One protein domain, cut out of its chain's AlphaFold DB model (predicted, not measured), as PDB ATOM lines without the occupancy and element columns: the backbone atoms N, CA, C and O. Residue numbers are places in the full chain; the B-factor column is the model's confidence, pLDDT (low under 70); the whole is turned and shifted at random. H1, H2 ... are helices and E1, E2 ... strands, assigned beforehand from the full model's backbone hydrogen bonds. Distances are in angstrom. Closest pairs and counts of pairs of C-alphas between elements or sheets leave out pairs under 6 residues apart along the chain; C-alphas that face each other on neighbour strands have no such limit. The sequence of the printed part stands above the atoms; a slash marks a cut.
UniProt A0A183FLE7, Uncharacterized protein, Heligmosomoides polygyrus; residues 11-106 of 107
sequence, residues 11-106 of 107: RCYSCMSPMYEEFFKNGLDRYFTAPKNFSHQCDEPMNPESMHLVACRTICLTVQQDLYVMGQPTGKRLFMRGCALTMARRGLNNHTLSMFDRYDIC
ATOM      1  N   ARG A  11      11.559  18.473  99.691       86.94
ATOM      2  CA  ARG A  11      11.209  19.209  98.474       86.94
ATOM      3  C   ARG A  11      11.843  18.491  97.296       86.94
ATOM      4  O   ARG A  11      13.058  18.526  97.151       86.94
ATOM      5  N   CYS A  12      11.023  17.829  96.491       88.19
ATOM      6  CA  CYS A  12      11.489  17.082  95.327       88.19
ATOM      7  C   CYS A  12      11.060  17.776  94.044       88.19
ATOM      8  O   CYS A  12       9.980  18.363  93.987       88.19
ATOM      9  N   TYR A  13      11.877  17.669  93.000       89.50
ATOM     10  CA  TYR A  13      11.484  18.109  91.666       89.50
ATOM     11  C   TYR A  13      10.286  17.298  91.176       89.50
ATOM     12  O   TYR A  13      10.242  16.085  91.367       89.50
ATOM     13  N   SER A  14       9.319  17.965  90.550       90.56
ATOM     14  CA  SER A  14       8.166  17.337  89.907       90.56
ATOM     15  C   SER A  14       8.163  17.681  88.424       90.56
ATOM     16  O   SER A  14       7.603  18.698  88.009       90.56
ATOM     17  N   CYS A  15       8.811  16.832  87.633       91.62
ATOM     18  CA  CYS A  15       8.932  17.005  86.192       91.62
ATOM     19  C   CYS A  15       8.947  15.662  85.466       91.62
ATOM     20  O   CYS A  15       9.308  14.640  86.054       91.62
ATOM     21  N   MET A  16       8.619  15.679  84.178       92.12
ATOM     22  CA  MET A  16       8.939  14.586  83.259       92.12
ATOM     23  C   MET A  16       9.395  15.143  81.909       92.12
ATOM     24  O   MET A  16       9.053  16.279  81.561       92.12
ATOM     25  N   SER A  17      10.135  14.345  81.140       91.75
ATOM     26  CA  SER A  17      10.423  14.636  79.733       91.75
ATOM     27  C   SER A  17       9.131  14.845  78.944       91.75
ATOM     28  O   SER A  17       8.135  14.164  79.206       91.75
ATOM     29  N   PRO A  18       9.131  15.707  77.918       91.31
ATOM     30  CA  PRO A  18       7.922  16.021  77.159       91.31
ATOM     31  C   PRO A  18       7.362  14.825  76.388       91.31
ATOM     32  O   PRO A  18       6.161  14.749  76.175       91.31
ATOM     33  N   MET A  19       8.187  13.828  76.054       87.88
ATOM     34  CA  MET A  19       7.689  12.586  75.448       87.88
ATOM     35  C   MET A  19       6.704  11.829  76.345       87.88
ATOM     36  O   MET A  19       5.789  11.180  75.843       87.88
ATOM     37  N   TYR A  20       6.837  11.947  77.670       88.88
ATOM     38  CA  TYR A  20       5.855  11.365  78.577       88.88
ATOM     39  C   TYR A  20       4.486  12.025  78.448       88.88
ATOM     40  O   TYR A  20       3.495  11.354  78.696       88.88
ATOM     41  N   GLU A  21       4.383  13.276  78.000       91.00
ATOM     42  CA  GLU A  21       3.084  13.922  77.800       91.00
ATOM     43  C   GLU A  21       2.206  13.129  76.815       91.00
ATOM     44  O   GLU A  21       1.019  12.909  77.063       91.00
ATOM     45  N   GLU A  22       2.800  12.631  75.729       88.00
ATOM     46  CA  GLU A  22       2.106  11.799  74.745       88.00
ATOM     47  C   GLU A  22       1.777  10.409  75.304       88.00
ATOM     48  O   GLU A  22       0.658   9.921  75.146       88.00
ATOM     49  N   PHE A  23       2.694   9.795  76.058       86.38
ATOM     50  CA  PHE A  23       2.411   8.526  76.733       86.38
ATOM     51  C   PHE A  23       1.281   8.647  77.765       86.38
ATOM     52  O   PHE A  23       0.461   7.737  77.889       86.38
ATOM     53  N   PHE A  24       1.183   9.778  78.471       88.81
ATOM     54  CA  PHE A  24       0.078  10.070  79.385       88.81
ATOM     55  C   PHE A  24      -1.255  10.180  78.646       88.81
ATOM     56  O   PHE A  24      -2.239   9.611  79.115       88.81
ATOM     57  N   LYS A  25      -1.289  10.811  77.465       87.81
ATOM     58  CA  LYS A  25      -2.485  10.825  76.599       87.81
ATOM     59  C   LYS A  25      -2.878   9.414  76.136       87.81
ATOM     60  O   LYS A  25      -4.062   9.134  75.979       87.81
ATOM     61  N   ASN A  26      -1.902   8.514  76.010       85.00
ATOM     62  CA  ASN A  26      -2.084   7.130  75.566       85.00
ATOM     63  C   ASN A  26      -2.285   6.110  76.711       85.00
ATOM     64  O   ASN A  26      -2.212   4.904  76.479       85.00
ATOM     65  N   GLY A  27      -2.576   6.561  77.939       81.12
ATOM     66  CA  GLY A  27      -2.999   5.694  79.050       81.12
ATOM     67  C   GLY A  27      -1.967   5.467  80.158       81.12
ATOM     68  O   GLY A  27      -2.255   4.745  81.119       81.12
ATOM     69  N   LEU A  28      -0.783   6.085  80.072       83.62
ATOM     70  CA  LEU A  28       0.215   6.045  81.150       83.62
ATOM     71  C   LEU A  28      -0.299   6.731  82.433       83.62
ATOM     72  O   LEU A  28       0.094   6.362  83.543       83.62
ATOM     73  N   ASP A  29      -1.258   7.652  82.292       85.94
ATOM     74  CA  ASP A  29      -1.954   8.348  83.378       85.94
ATOM     75  C   ASP A  29      -2.708   7.408  84.337       85.94
ATOM     76  O   ASP A  29      -2.979   7.774  85.482       85.94
ATOM     77  N   ARG A  30      -3.028   6.181  83.906       84.00
ATOM     78  CA  ARG A  30      -3.664   5.148  84.743       84.00
ATOM     79  C   ARG A  30      -2.716   4.576  85.793       84.00
ATOM     80  O   ARG A  30      -3.166   4.120  86.846       84.00
ATOM     81  N   TYR A  31      -1.419   4.592  85.506       82.50
ATOM     82  CA  TYR A  31      -0.378   4.003  86.344       82.50
ATOM     83  C   TYR A  31       0.417   5.072  87.088       82.50
ATOM     84  O   TYR A  31       0.758   4.877  88.259       82.50
ATOM     85  N   PHE A  32       0.646   6.219  86.451       85.19
ATOM     86  CA  PHE A  32       1.471   7.300  86.974       85.19
ATOM     87  C   PHE A  32       0.678   8.583  87.195       85.19
ATOM     88  O   PHE A  32      -0.354   8.846  86.577       85.19
ATOM     89  N   THR A  33       1.161   9.388  88.129       87.81
ATOM     90  CA  THR A  33       0.646  10.729  88.382       87.81
ATOM     91  C   THR A  33       1.421  11.708  87.516       87.81
ATOM     92  O   THR A  33       2.652  11.675  87.499       87.81
ATOM     93  N   ALA A  34       0.706  12.584  86.811       89.25
ATOM     94  CA  ALA A  34       1.341  13.602  85.988       89.25
ATOM     95  C   ALA A  34       2.222  14.525  86.858       89.25
ATOM     96  O   ALA A  34       1.833  14.866  87.984       89.25
ATOM     97  N   PRO A  35       3.404  14.930  86.365       91.00
ATOM     98  CA  PRO A  35       4.252  15.889  87.052       91.00
ATOM     99  C   PRO A  35       3.607  17.278  87.050       91.00
ATOM    100  O   PRO A  35       2.625  17.536  86.355       91.00
ATOM    101  N   LYS A  36       4.206  18.218  87.785       91.50
ATOM    102  CA  LYS A  36       3.828  19.632  87.684       91.50
ATOM    103  C   LYS A  36       4.142  20.233  86.322       91.50
ATOM    104  O   LYS A  36       3.415  21.126  85.901       91.50
ATOM    105  N   ASN A  37       5.203  19.770  85.663       90.44
ATOM    106  CA  ASN A  37       5.561  20.258  84.341       90.44
ATOM    107  C   ASN A  37       6.171  19.157  83.463       90.44
ATOM    108  O   ASN A  37       6.991  18.366  83.935       90.44
ATOM    109  N   PHE A  38       5.804  19.151  82.184       91.38
ATOM    110  CA  PHE A  38       6.489  18.386  81.146       91.38
ATOM    111  C   PHE A  38       7.447  19.341  80.436       91.38
ATOM    112  O   PHE A  38       7.014  20.328  79.848       91.38
ATOM    113  N   SER A  39       8.754  19.115  80.547       89.69
ATOM    114  CA  SER A  39       9.746  20.054  80.015       89.69
ATOM    115  C   SER A  39      11.026  19.342  79.616       89.69
ATOM    116  O   SER A  39      11.492  18.453  80.325       89.69
ATOM    117  N   HIS A  40      11.636  19.796  78.519       88.94
ATOM    118  CA  HIS A  40      12.979  19.381  78.107       88.94
ATOM    119  C   HIS A  40      14.044  19.688  79.170       88.94
ATOM    120  O   HIS A  40      15.085  19.053  79.199       88.94
ATOM    121  N   GLN A  41      13.784  20.630  80.080       87.56
ATOM    122  CA  GLN A  41      14.692  20.951  81.188       87.56
ATOM    123  C   GLN A  41      14.656  19.912  82.323       87.56
ATOM    124  O   GLN A  41      15.449  20.004  83.258       87.56
ATOM    125  N   CYS A  42      13.729  18.947  82.263       88.06
ATOM    126  CA  CYS A  42      13.727  17.768  83.131       88.06
ATOM    127  C   CYS A  42      14.785  16.739  82.713       88.06
ATOM    128  O   CYS A  42      15.250  15.963  83.559       88.06
ATOM    129  N   ASP A  43      15.146  16.752  81.424       88.31
ATOM    130  CA  ASP A  43      16.203  15.925  80.859       88.31
ATOM    131  C   ASP A  43      17.575  16.412  81.339       88.31
ATOM    132  O   ASP A  43      17.719  17.494  81.911       88.31
ATOM    133  N   GLU A  44      18.600  15.588  81.152       82.94
ATOM    134  CA  GLU A  44      19.960  15.927  81.560       82.94
ATOM    135  C   GLU A  44      20.710  16.676  80.437       82.94
ATOM    136  O   GLU A  44      20.685  16.214  79.292       82.94
ATOM    137  N   PRO A  45      21.394  17.805  80.724       82.25
ATOM    138  CA  PRO A  45      21.576  18.443  82.032       82.25
ATOM    139  C   PRO A  45      20.339  19.216  82.517       82.25
ATOM    140  O   PRO A  45      19.769  20.047  81.813       82.25
ATOM    141  N   MET A  46      19.979  18.969  83.775       83.00
ATOM    142  CA  MET A  46      18.797  19.537  84.414       83.00
ATOM    143  C   MET A  46      19.055  20.975  84.891       83.00
ATOM    144  O   MET A  46      20.053  21.220  85.568       83.00
ATOM    145  N   ASN A  47      18.132  21.910  84.627       82.00
ATOM    146  CA  ASN A  47      18.207  23.271  85.178       82.00
ATOM    147  C   ASN A  47      17.333  23.414  86.446       82.00
ATOM    148  O   ASN A  47      16.109  23.547  86.321       82.00
ATOM    149  N   PRO A  48      17.921  23.458  87.659       79.44
ATOM    150  CA  PRO A  48      17.166  23.466  88.913       79.44
ATOM    151  C   PRO A  48      16.283  24.707  89.107       79.44
ATOM    152  O   PRO A  48      15.256  24.608  89.775       79.44
ATOM    153  N   GLU A  49      16.627  25.855  88.513       82.81
ATOM    154  CA  GLU A  49      15.848  27.098  88.652       82.81
ATOM    155  C   GLU A  49      14.532  27.062  87.871       82.81
ATOM    156  O   GLU A  49      13.549  27.699  88.236       82.81
ATOM    157  N   SER A  50      14.505  26.286  86.790       82.06
ATOM    158  CA  SER A  50      13.353  26.194  85.892       82.06
ATOM    159  C   SER A  50      12.294  25.183  86.343       82.06
ATOM    160  O   SER A  50      11.234  25.037  85.726       82.06
ATOM    161  N   MET A  51      12.579  24.447  87.417       84.19
ATOM    162  CA  MET A  51      11.829  23.258  87.783       84.19
ATOM    163  C   MET A  51      11.016  23.442  89.044       84.19
ATOM    164  O   MET A  51      11.464  23.968  90.059       84.19
ATOM    165  N   HIS A  52       9.796  22.920  88.989       86.25
ATOM    166  CA  HIS A  52       8.876  22.999  90.104       86.25
ATOM    167  C   HIS A  52       9.240  21.982  91.180       86.25
ATOM    168  O   HIS A  52       9.412  20.791  90.910       86.25
ATOM    169  N   LEU A  53       9.292  22.465  92.418       87.06
ATOM    170  CA  LEU A  53       9.448  21.647  93.610       87.06
ATOM    171  C   LEU A  53       8.078  21.357  94.226       87.06
ATOM    172  O   LEU A  53       7.208  22.226  94.289       87.06
ATOM    173  N   VAL A  54       7.895  20.138  94.723       88.56
ATOM    174  CA  VAL A  54       6.702  19.716  95.462       88.56
ATOM    175  C   VAL A  54       7.086  19.191  96.839       88.56
ATOM    176  O   VAL A  54       8.154  18.604  97.021       88.56
ATOM    177  N   ALA A  55       6.210  19.413  97.820       86.94
ATOM    178  CA  ALA A  55       6.376  18.876  99.163       86.94
ATOM    179  C   ALA A  55       6.019  17.381  99.178       86.94
ATOM    180  O   ALA A  55       4.866  16.994  98.985       86.94
ATOM    181  N   CYS A  56       7.018  16.548  99.428       83.56
ATOM    182  CA  CYS A  56       6.916  15.103  99.517       83.56
ATOM    183  C   CYS A  56       6.987  14.656 100.976       83.56
ATOM    184  O   CYS A  56       7.827  15.110 101.749       83.56
ATOM    185  N   ARG A  57       6.142  13.689 101.345       82.69
ATOM    186  CA  ARG A  57       6.259  12.978 102.632       82.69
ATOM    187  C   ARG A  57       7.328  11.877 102.600       82.69
ATOM    188  O   ARG A  57       7.588  11.248 103.615       82.69
ATOM    189  N   THR A  58       7.921  11.626 101.435       80.19
ATOM    190  CA  THR A  58       8.891  10.552 101.192       80.19
ATOM    191  C   THR A  58      10.145  11.072 100.507       80.19
ATOM    192  O   THR A  58      10.258  12.258 100.203       80.19
ATOM    193  N   ILE A  59      11.085  10.168 100.240       83.06
ATOM    194  CA  ILE A  59      12.274  10.418  99.423       83.06
ATOM    195  C   ILE A  59      11.924  10.896  98.004       83.06
ATOM    196  O   ILE A  59      10.852  10.581  97.464       83.06
ATOM    197  N   CYS A  60      12.855  11.650  97.422       85.06
ATOM    198  CA  CYS A  60      12.817  12.057  96.026       85.06
ATOM    199  C   CYS A  60      13.296  10.906  95.148       85.06
ATOM    200  O   CYS A  60      14.324  10.295  95.429       85.06
ATOM    201  N   LEU A  61      12.549  10.633  94.088       84.81
ATOM    202  CA  LEU A  61      12.866   9.614  93.107       84.81
ATOM    203  C   LEU A  61      13.150  10.309  91.778       84.81
ATOM    204  O   LEU A  61      12.318  11.077  91.287       84.81
ATOM    205  N   THR A  62      14.314  10.029  91.208       86.31
ATOM    206  CA  THR A  62      14.613  10.309  89.804       86.31
ATOM    207  C   THR A  62      14.659   8.980  89.084       86.31
ATOM    208  O   THR A  62      15.337   8.063  89.532       86.31
ATOM    209  N   VAL A  63      13.946   8.865  87.978       84.88
ATOM    210  CA  VAL A  63      13.988   7.682  87.133       84.88
ATOM    211  C   VAL A  63      14.393   8.091  85.741       84.88
ATOM    212  O   VAL A  63      13.923   9.104  85.226       84.88
ATOM    213  N   GLN A  64      15.263   7.282  85.158       86.56
ATOM    214  CA  GLN A  64      15.721   7.413  83.788       86.56
ATOM    215  C   GLN A  64      15.324   6.168  82.995       86.56
ATOM    216  O   GLN A  64      15.348   5.045  83.508       86.56
ATOM    217  N   GLN A  65      14.955   6.383  81.740       84.38
ATOM    218  CA  GLN A  65      14.551   5.340  80.813       84.38
ATOM    219  C   GLN A  65      15.140   5.632  79.436       84.38
ATOM    220  O   GLN A  65      14.983   6.735  78.915       84.38
ATOM    221  N   ASP A  66      15.802   4.653  78.827       86.12
ATOM    222  CA  ASP A  66      16.266   4.784  77.447       86.12
ATOM    223  C   ASP A  66      15.064   4.776  76.486       86.12
ATOM    224  O   ASP A  66      14.159   3.942  76.582       86.12
ATOM    225  N   LEU A  67      15.035   5.729  75.555       83.56
ATOM    226  CA  LEU A  67      13.982   5.830  74.553       83.56
ATOM    227  C   LEU A  67      14.265   4.874  73.393       83.56
ATOM    228  O   LEU A  67      15.242   5.040  72.651       83.56
ATOM    229  N   TYR A  68      13.335   3.947  73.177       81.62
ATOM    230  CA  TYR A  68      13.310   3.056  72.023       81.62
ATOM    231  C   TYR A  68      12.212   3.484  71.052       81.62
ATOM    232  O   TYR A  68      11.052   3.627  71.435       81.62
ATOM    233  N   VAL A  69      12.566   3.649  69.781       80.62
ATOM    234  CA  VAL A  69      11.621   3.941  68.697       80.62
ATOM    235  C   VAL A  69      11.731   2.818  67.677       80.62
ATOM    236  O   VAL A  69      12.824   2.507  67.215       80.62
ATOM    237  N   MET A  70      10.607   2.163  67.367       82.50
ATOM    238  CA  MET A  70      10.563   0.992  66.472       82.50
ATOM    239  C   MET A  70      11.565  -0.119  66.860       82.50
ATOM    240  O   MET A  70      12.155  -0.771  66.005       82.50
ATOM    241  N   GLY A  71      11.788  -0.316  68.164       79.81
ATOM    242  CA  GLY A  71      12.734  -1.310  68.687       79.81
ATOM    243  C   GLY A  71      14.211  -0.909  68.597       79.81
ATOM    244  O   GLY A  71      15.059  -1.643  69.098       79.81
ATOM    245  N   GLN A  72      14.536   0.251  68.022       83.75
ATOM    246  CA  GLN A  72      15.900   0.776  67.983       83.75
ATOM    247  C   GLN A  72      16.132   1.790  69.114       83.75
ATOM    248  O   GLN A  72      15.289   2.668  69.333       83.75
ATOM    249  N   PRO A  73      17.261   1.703  69.841       82.69
ATOM    250  CA  PRO A  73      17.618   2.705  70.833       82.69
ATOM    251  C   PRO A  73      17.930   4.023  70.125       82.69
ATOM    252  O   PRO A  73      18.773   4.089  69.235       82.69
ATOM    253  N   THR A  74      17.269   5.097  70.540       83.88
ATOM    254  CA  THR A  74      17.488   6.434  69.964       83.88
ATOM    255  C   THR A  74      18.730   7.133  70.518       83.88
ATOM    256  O   THR A  74      19.091   8.212  70.055       83.88
ATOM    257  N   GLY A  75      19.348   6.565  71.559       82.00
ATOM    258  CA  GLY A  75      20.411   7.209  72.333       82.00
ATOM    259  C   GLY A  75      19.923   8.351  73.232       82.00
ATOM    260  O   GLY A  75      20.730   8.942  73.946       82.00
ATOM    261  N   LYS A  76      18.619   8.667  73.229       84.25
ATOM    262  CA  LYS A  76      18.015   9.639  74.143       84.25
ATOM    263  C   LYS A  76      17.513   8.945  75.402       84.25
ATOM    264  O   LYS A  76      16.925   7.869  75.329       84.25
ATOM    265  N   ARG A  77      17.700   9.603  76.543       87.25
ATOM    266  CA  ARG A  77      17.151   9.189  77.835       87.25
ATOM    267  C   ARG A  77      16.006  10.100  78.213       87.25
ATOM    268  O   ARG A  77      16.133  11.318  78.123       87.25
ATOM    269  N   LEU A  78      14.909   9.494  78.629       88.62
ATOM    270  CA  LEU A  78      13.797  10.177  79.253       88.62
ATOM    271  C   LEU A  78      13.970  10.131  80.765       88.62
ATOM    272  O   LEU A  78      14.467   9.153  81.320       88.62
ATOM    273  N   PHE A  79      13.532  11.191  81.421       88.81
ATOM    274  CA  PHE A  79      13.639  11.401  82.844       88.81
ATOM    275  C   PHE A  79      12.268  11.695  83.432       88.81
ATOM    276  O   PHE A  79      11.457  12.442  82.879       88.81
ATOM    277  N   MET A  80      12.026  11.136  84.607       88.88
ATOM    278  CA  MET A  80      10.876  11.460  85.431       88.88
ATOM    279  C   MET A  80      11.327  11.670  86.876       88.88
ATOM    280  O   MET A  80      12.085  10.880  87.437       88.88
ATOM    281  N   ARG A  81      10.890  12.773  87.484       89.44
ATOM    282  CA  ARG A  81      11.286  13.187  88.835       89.44
ATOM    283  C   ARG A  81      10.054  13.509  89.665       89.44
ATOM    284  O   ARG A  81       9.119  14.154  89.186       89.44
ATOM    285  N   GLY A  82      10.041  13.049  90.910       89.38
ATOM    286  CA  GLY A  82       8.892  13.208  91.797       89.38
ATOM    287  C   GLY A  82       9.083  12.548  93.156       89.38
ATOM    288  O   GLY A  82      10.167  12.076  93.495       89.38
ATOM    289  N   CYS A  83       8.017  12.502  93.955       87.19
ATOM    290  CA  CYS A  83       8.034  11.754  95.212       87.19
ATOM    291  C   CYS A  83       7.857  10.258  94.937       87.19
ATOM    292  O   CYS A  83       6.946   9.881  94.198       87.19
ATOM    293  N   ALA A  84       8.626   9.407  95.616       82.56
ATOM    294  CA  ALA A  84       8.552   7.955  95.445       82.56
ATOM    295  C   ALA A  84       7.118   7.386  95.539       82.56
ATOM    296  O   ALA A  84       6.669   6.695  94.632       82.56
ATOM    297  N   LEU A  85       6.350   7.711  96.585       78.38
ATOM    298  CA  LEU A  85       5.007   7.129  96.752       78.38
ATOM    299  C   LEU A  85       3.920   7.744  95.863       78.38
ATOM    300  O   LEU A  85       2.919   7.084  95.612       78.38
ATOM    301  N   THR A  86       4.072   8.994  95.421       82.12
ATOM    302  CA  THR A  86       3.009   9.697  94.679       82.12
ATOM    303  C   THR A  86       3.214   9.669  93.173       82.12
ATOM    304  O   THR A  86       2.286   9.982  92.432       82.12
ATOM    305  N   MET A  87       4.415   9.325  92.708       82.69
ATOM    306  CA  MET A  87       4.726   9.248  91.286       82.69
ATOM    307  C   MET A  87       3.932   8.136  90.592       82.69
ATOM    308  O   MET A  87       3.423   8.346  89.497       82.69
ATOM    309  N   ALA A  88       3.759   6.988  91.248       81.69
ATOM    310  CA  ALA A  88       2.886   5.914  90.791       81.69
ATOM    311  C   ALA A  88       1.562   5.945  91.564       81.69
ATOM    312  O   ALA A  88       1.561   5.941  92.794       81.69
ATOM    313  N   ARG A  89       0.419   5.918  90.866       78.38
ATOM    314  CA  ARG A  89      -0.917   5.997  91.493       78.38
ATOM    315  C   ARG A  89      -1.196   4.860  92.475       78.38
ATOM    316  O   ARG A  89      -1.970   5.033  93.409       78.38
ATOM    317  N   ARG A  90      -0.582   3.694  92.256       75.81
ATOM    318  CA  ARG A  90      -0.702   2.505  93.118       75.81
ATOM    319  C   ARG A  90       0.508   2.301  94.037       75.81
ATOM    320  O   ARG A  90       0.643   1.228  94.614       75.81
ATOM    321  N   GLY A  91       1.377   3.305  94.157       68.44
ATOM    322  CA  GLY A  91       2.679   3.170  94.802       68.44
ATOM    323  C   GLY A  91       3.714   2.461  93.920       68.44
ATOM    324  O   GLY A  91       3.407   1.906  92.858       68.44
ATOM    325  N   LEU A  92       4.974   2.528  94.350       70.00
ATOM    326  CA  LEU A  92       6.078   1.812  93.715       70.00
ATOM    327  C   LEU A  92       6.085   0.369  94.219       70.00
ATOM    328  O   LEU A  92       6.595   0.082  95.298       70.00
ATOM    329  N   ASN A  93       5.512  -0.531  93.427       67.38
ATOM    330  CA  ASN A  93       5.575  -1.971  93.666       67.38
ATOM    331  C   ASN A  93       6.696  -2.569  92.804       67.38
ATOM    332  O   ASN A  93       7.121  -1.935  91.841       67.38
ATOM    333  N   ASN A  94       7.117  -3.810  93.061       65.56
ATOM    334  CA  ASN A  94       8.158  -4.477  92.257       65.56
ATOM    335  C   ASN A  94       7.862  -4.457  90.745       65.56
ATOM    336  O   ASN A  94       8.766  -4.249  89.947       65.56
ATOM    337  N   HIS A  95       6.590  -4.592  90.359       67.81
ATOM    338  CA  HIS A  95       6.159  -4.499  88.960       67.81
ATOM    339  C   HIS A  95       6.257  -3.072  88.390       67.81
ATOM    340  O   HIS A  95       6.480  -2.878  87.199       67.81
ATOM    341  N   THR A  96       6.042  -2.047  89.213       65.44
ATOM    342  CA  THR A  96       6.204  -0.653  88.783       65.44
ATOM    343  C   THR A  96       7.688  -0.313  88.677       65.44
ATOM    344  O   THR A  96       8.092   0.370  87.748       65.44
ATOM    345  N   LEU A  97       8.508  -0.847  89.588       67.81
ATOM    346  CA  LEU A  97       9.965  -0.721  89.563       67.81
ATOM    347  C   LEU A  97      10.582  -1.433  88.356       67.81
ATOM    348  O   LEU A  97      11.510  -0.896  87.770       67.81
ATOM    349  N   SER A  98      10.048  -2.580  87.925       66.06
ATOM    350  CA  SER A  98      10.552  -3.289  86.740       66.06
ATOM    351  C   SER A  98      10.280  -2.571  85.416       66.06
ATOM    352  O   SER A  98      10.875  -2.930  84.409       66.06
ATOM    353  N   MET A  99       9.387  -1.574  85.385       63.59
ATOM    354  CA  MET A  99       9.217  -0.713  84.204       63.59
ATOM    355  C   MET A  99      10.352   0.307  84.059       63.59
ATOM    356  O   MET A  99      10.432   0.990  83.038       63.59
ATOM    357  N   PHE A 100      11.207   0.433  85.074       67.81
ATOM    358  CA  PHE A 100      12.206   1.478  85.175       67.81
ATOM    359  C   PHE A 100      13.606   0.895  85.224       67.81
ATOM    360  O   PHE A 100      13.935   0.105  86.102       67.81
ATOM    361  N   ASP A 101      14.429   1.317  84.266       60.94
ATOM    362  CA  ASP A 101      15.760   0.752  84.072       60.94
ATOM    363  C   ASP A 101      16.735   1.220  85.160       60.94
ATOM    364  O   ASP A 101      17.542   0.439  85.665       60.94
ATOM    365  N   ARG A 102      16.637   2.488  85.592       63.47
ATOM    366  CA  ARG A 102      17.449   3.015  86.700       63.47
ATOM    367  C   ARG A 102      16.682   4.056  87.505       63.47
ATOM    368  O   ARG A 102      16.128   5.005  86.946       63.47
ATOM    369  N   TYR A 103      16.691   3.896  88.824       66.94
ATOM    370  CA  TYR A 103      16.156   4.872  89.765       66.94
ATOM    371  C   TYR A 103      17.261   5.345  90.713       66.94
ATOM    372  O   TYR A 103      17.979   4.537  91.294       66.94
ATOM    373  N   ASP A 104      17.367   6.659  90.884       60.62
ATOM    374  CA  ASP A 104      18.214   7.296  91.883       60.62
ATOM    375  C   ASP A 104      17.329   7.860  92.991       60.62
ATOM    376  O   ASP A 104      16.465   8.720  92.774       60.62
ATOM    377  N   ILE A 105      17.549   7.355  94.201       60.78
ATOM    378  CA  ILE A 105      16.986   7.922  95.420       60.78
ATOM    379  C   ILE A 105      17.917   9.066  95.809       60.78
ATOM    380  O   ILE A 105      19.005   8.826  96.329       60.78
ATOM    381  N   CYS A 106      17.534  10.307  95.507       53.41
ATOM    382  CA  CYS A 106      18.381  11.445  95.854       53.41
ATOM    383  C   CYS A 106      18.560  11.498  97.386       53.41
ATOM    384  O   CYS A 106      17.572  11.462  98.125       53.41
TER     385      CYS A 106
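AT A GLANCE: This is residues 11 to 106 of the 107 residues of an uncharacterized protein of Heligmosomoides polygyrus (UniProt A0A183FLE7). A long, strongly twisted hairpin of two strands, E3 and E4, makes the longest axis, with the short strand E5 beside E3; near the end of the hairpin away from its turn sits a small second sheet of E1 and E2. Three short helices lie around these strands, and a long stretch with no named element, residues 26 to 52, loops from H1 to E2. The printed part has 96 residues, with three named helices and five named strands that follow along the chain as E1 H1 E2 E3 E4 H2 H3 E5; the larger sheet runs E4 - E3 - E5, and both sheets are antiparallel. The class is mixed, helices and strands, and the whole is compact, with a radius of gyration of the C-alphas of 12.6 A and spans of 38 by 31 by 24 A.

IN THESE COORDINATES: E3, residues 60 to 69, is 28.5 A long, and E4, residues 72 to 83, is 30.4 A. E5 is residues 102 to 106, ending at C-alpha 106 (18.381, 11.445, 95.854). E1 is residues 11 to 13, starting at C-alpha 11 (11.209, 19.209, 98.474), and E2 is 53 to 56. H1 is residues 19 to 25, 10.4 A long; H2 is 84 to 87 and H3 is 94 to 97.

HOW THE PARTS SIT: In the E3 and E4 hairpin N 63 and O 80 are 2.8 A apart, within hydrogen-bond range; E4 bends by 72 degrees at residue 75. Between E3 and E5, N 104 and O 62 are 2.8 A apart; between E1 and E2, N 54 and O 12 are 2.8 A apart. E4, H2, H3 and E5 form a split strand-helix-strand unit, with E3 between its two same-way strands and a right-handed crossover. The closest C-alphas of E1 and E4, Tyr 13 and Gly 82, are 5.5 A apart. H1 only grazes the larger sheet, with residues 19 to 20. H2 is on it at a height of 8.1 A over the sheet, over none of its strands but only just, 2 of its 4 C-alphas falling on E3; H3 is not on it. Every O i to N i+4 pair of H1 is within hydrogen-bond range; H2 and H3 are too short for one.

THE WHOLE: The two farthest C-alphas, Arg 57 and Met 70, are 38.3 A apart. The printed part has no cut; the link from H1 to E2 is long. Mean pLDDT of the printed part is 82.2, and residue 91 and residues 93 to 106 are under 70.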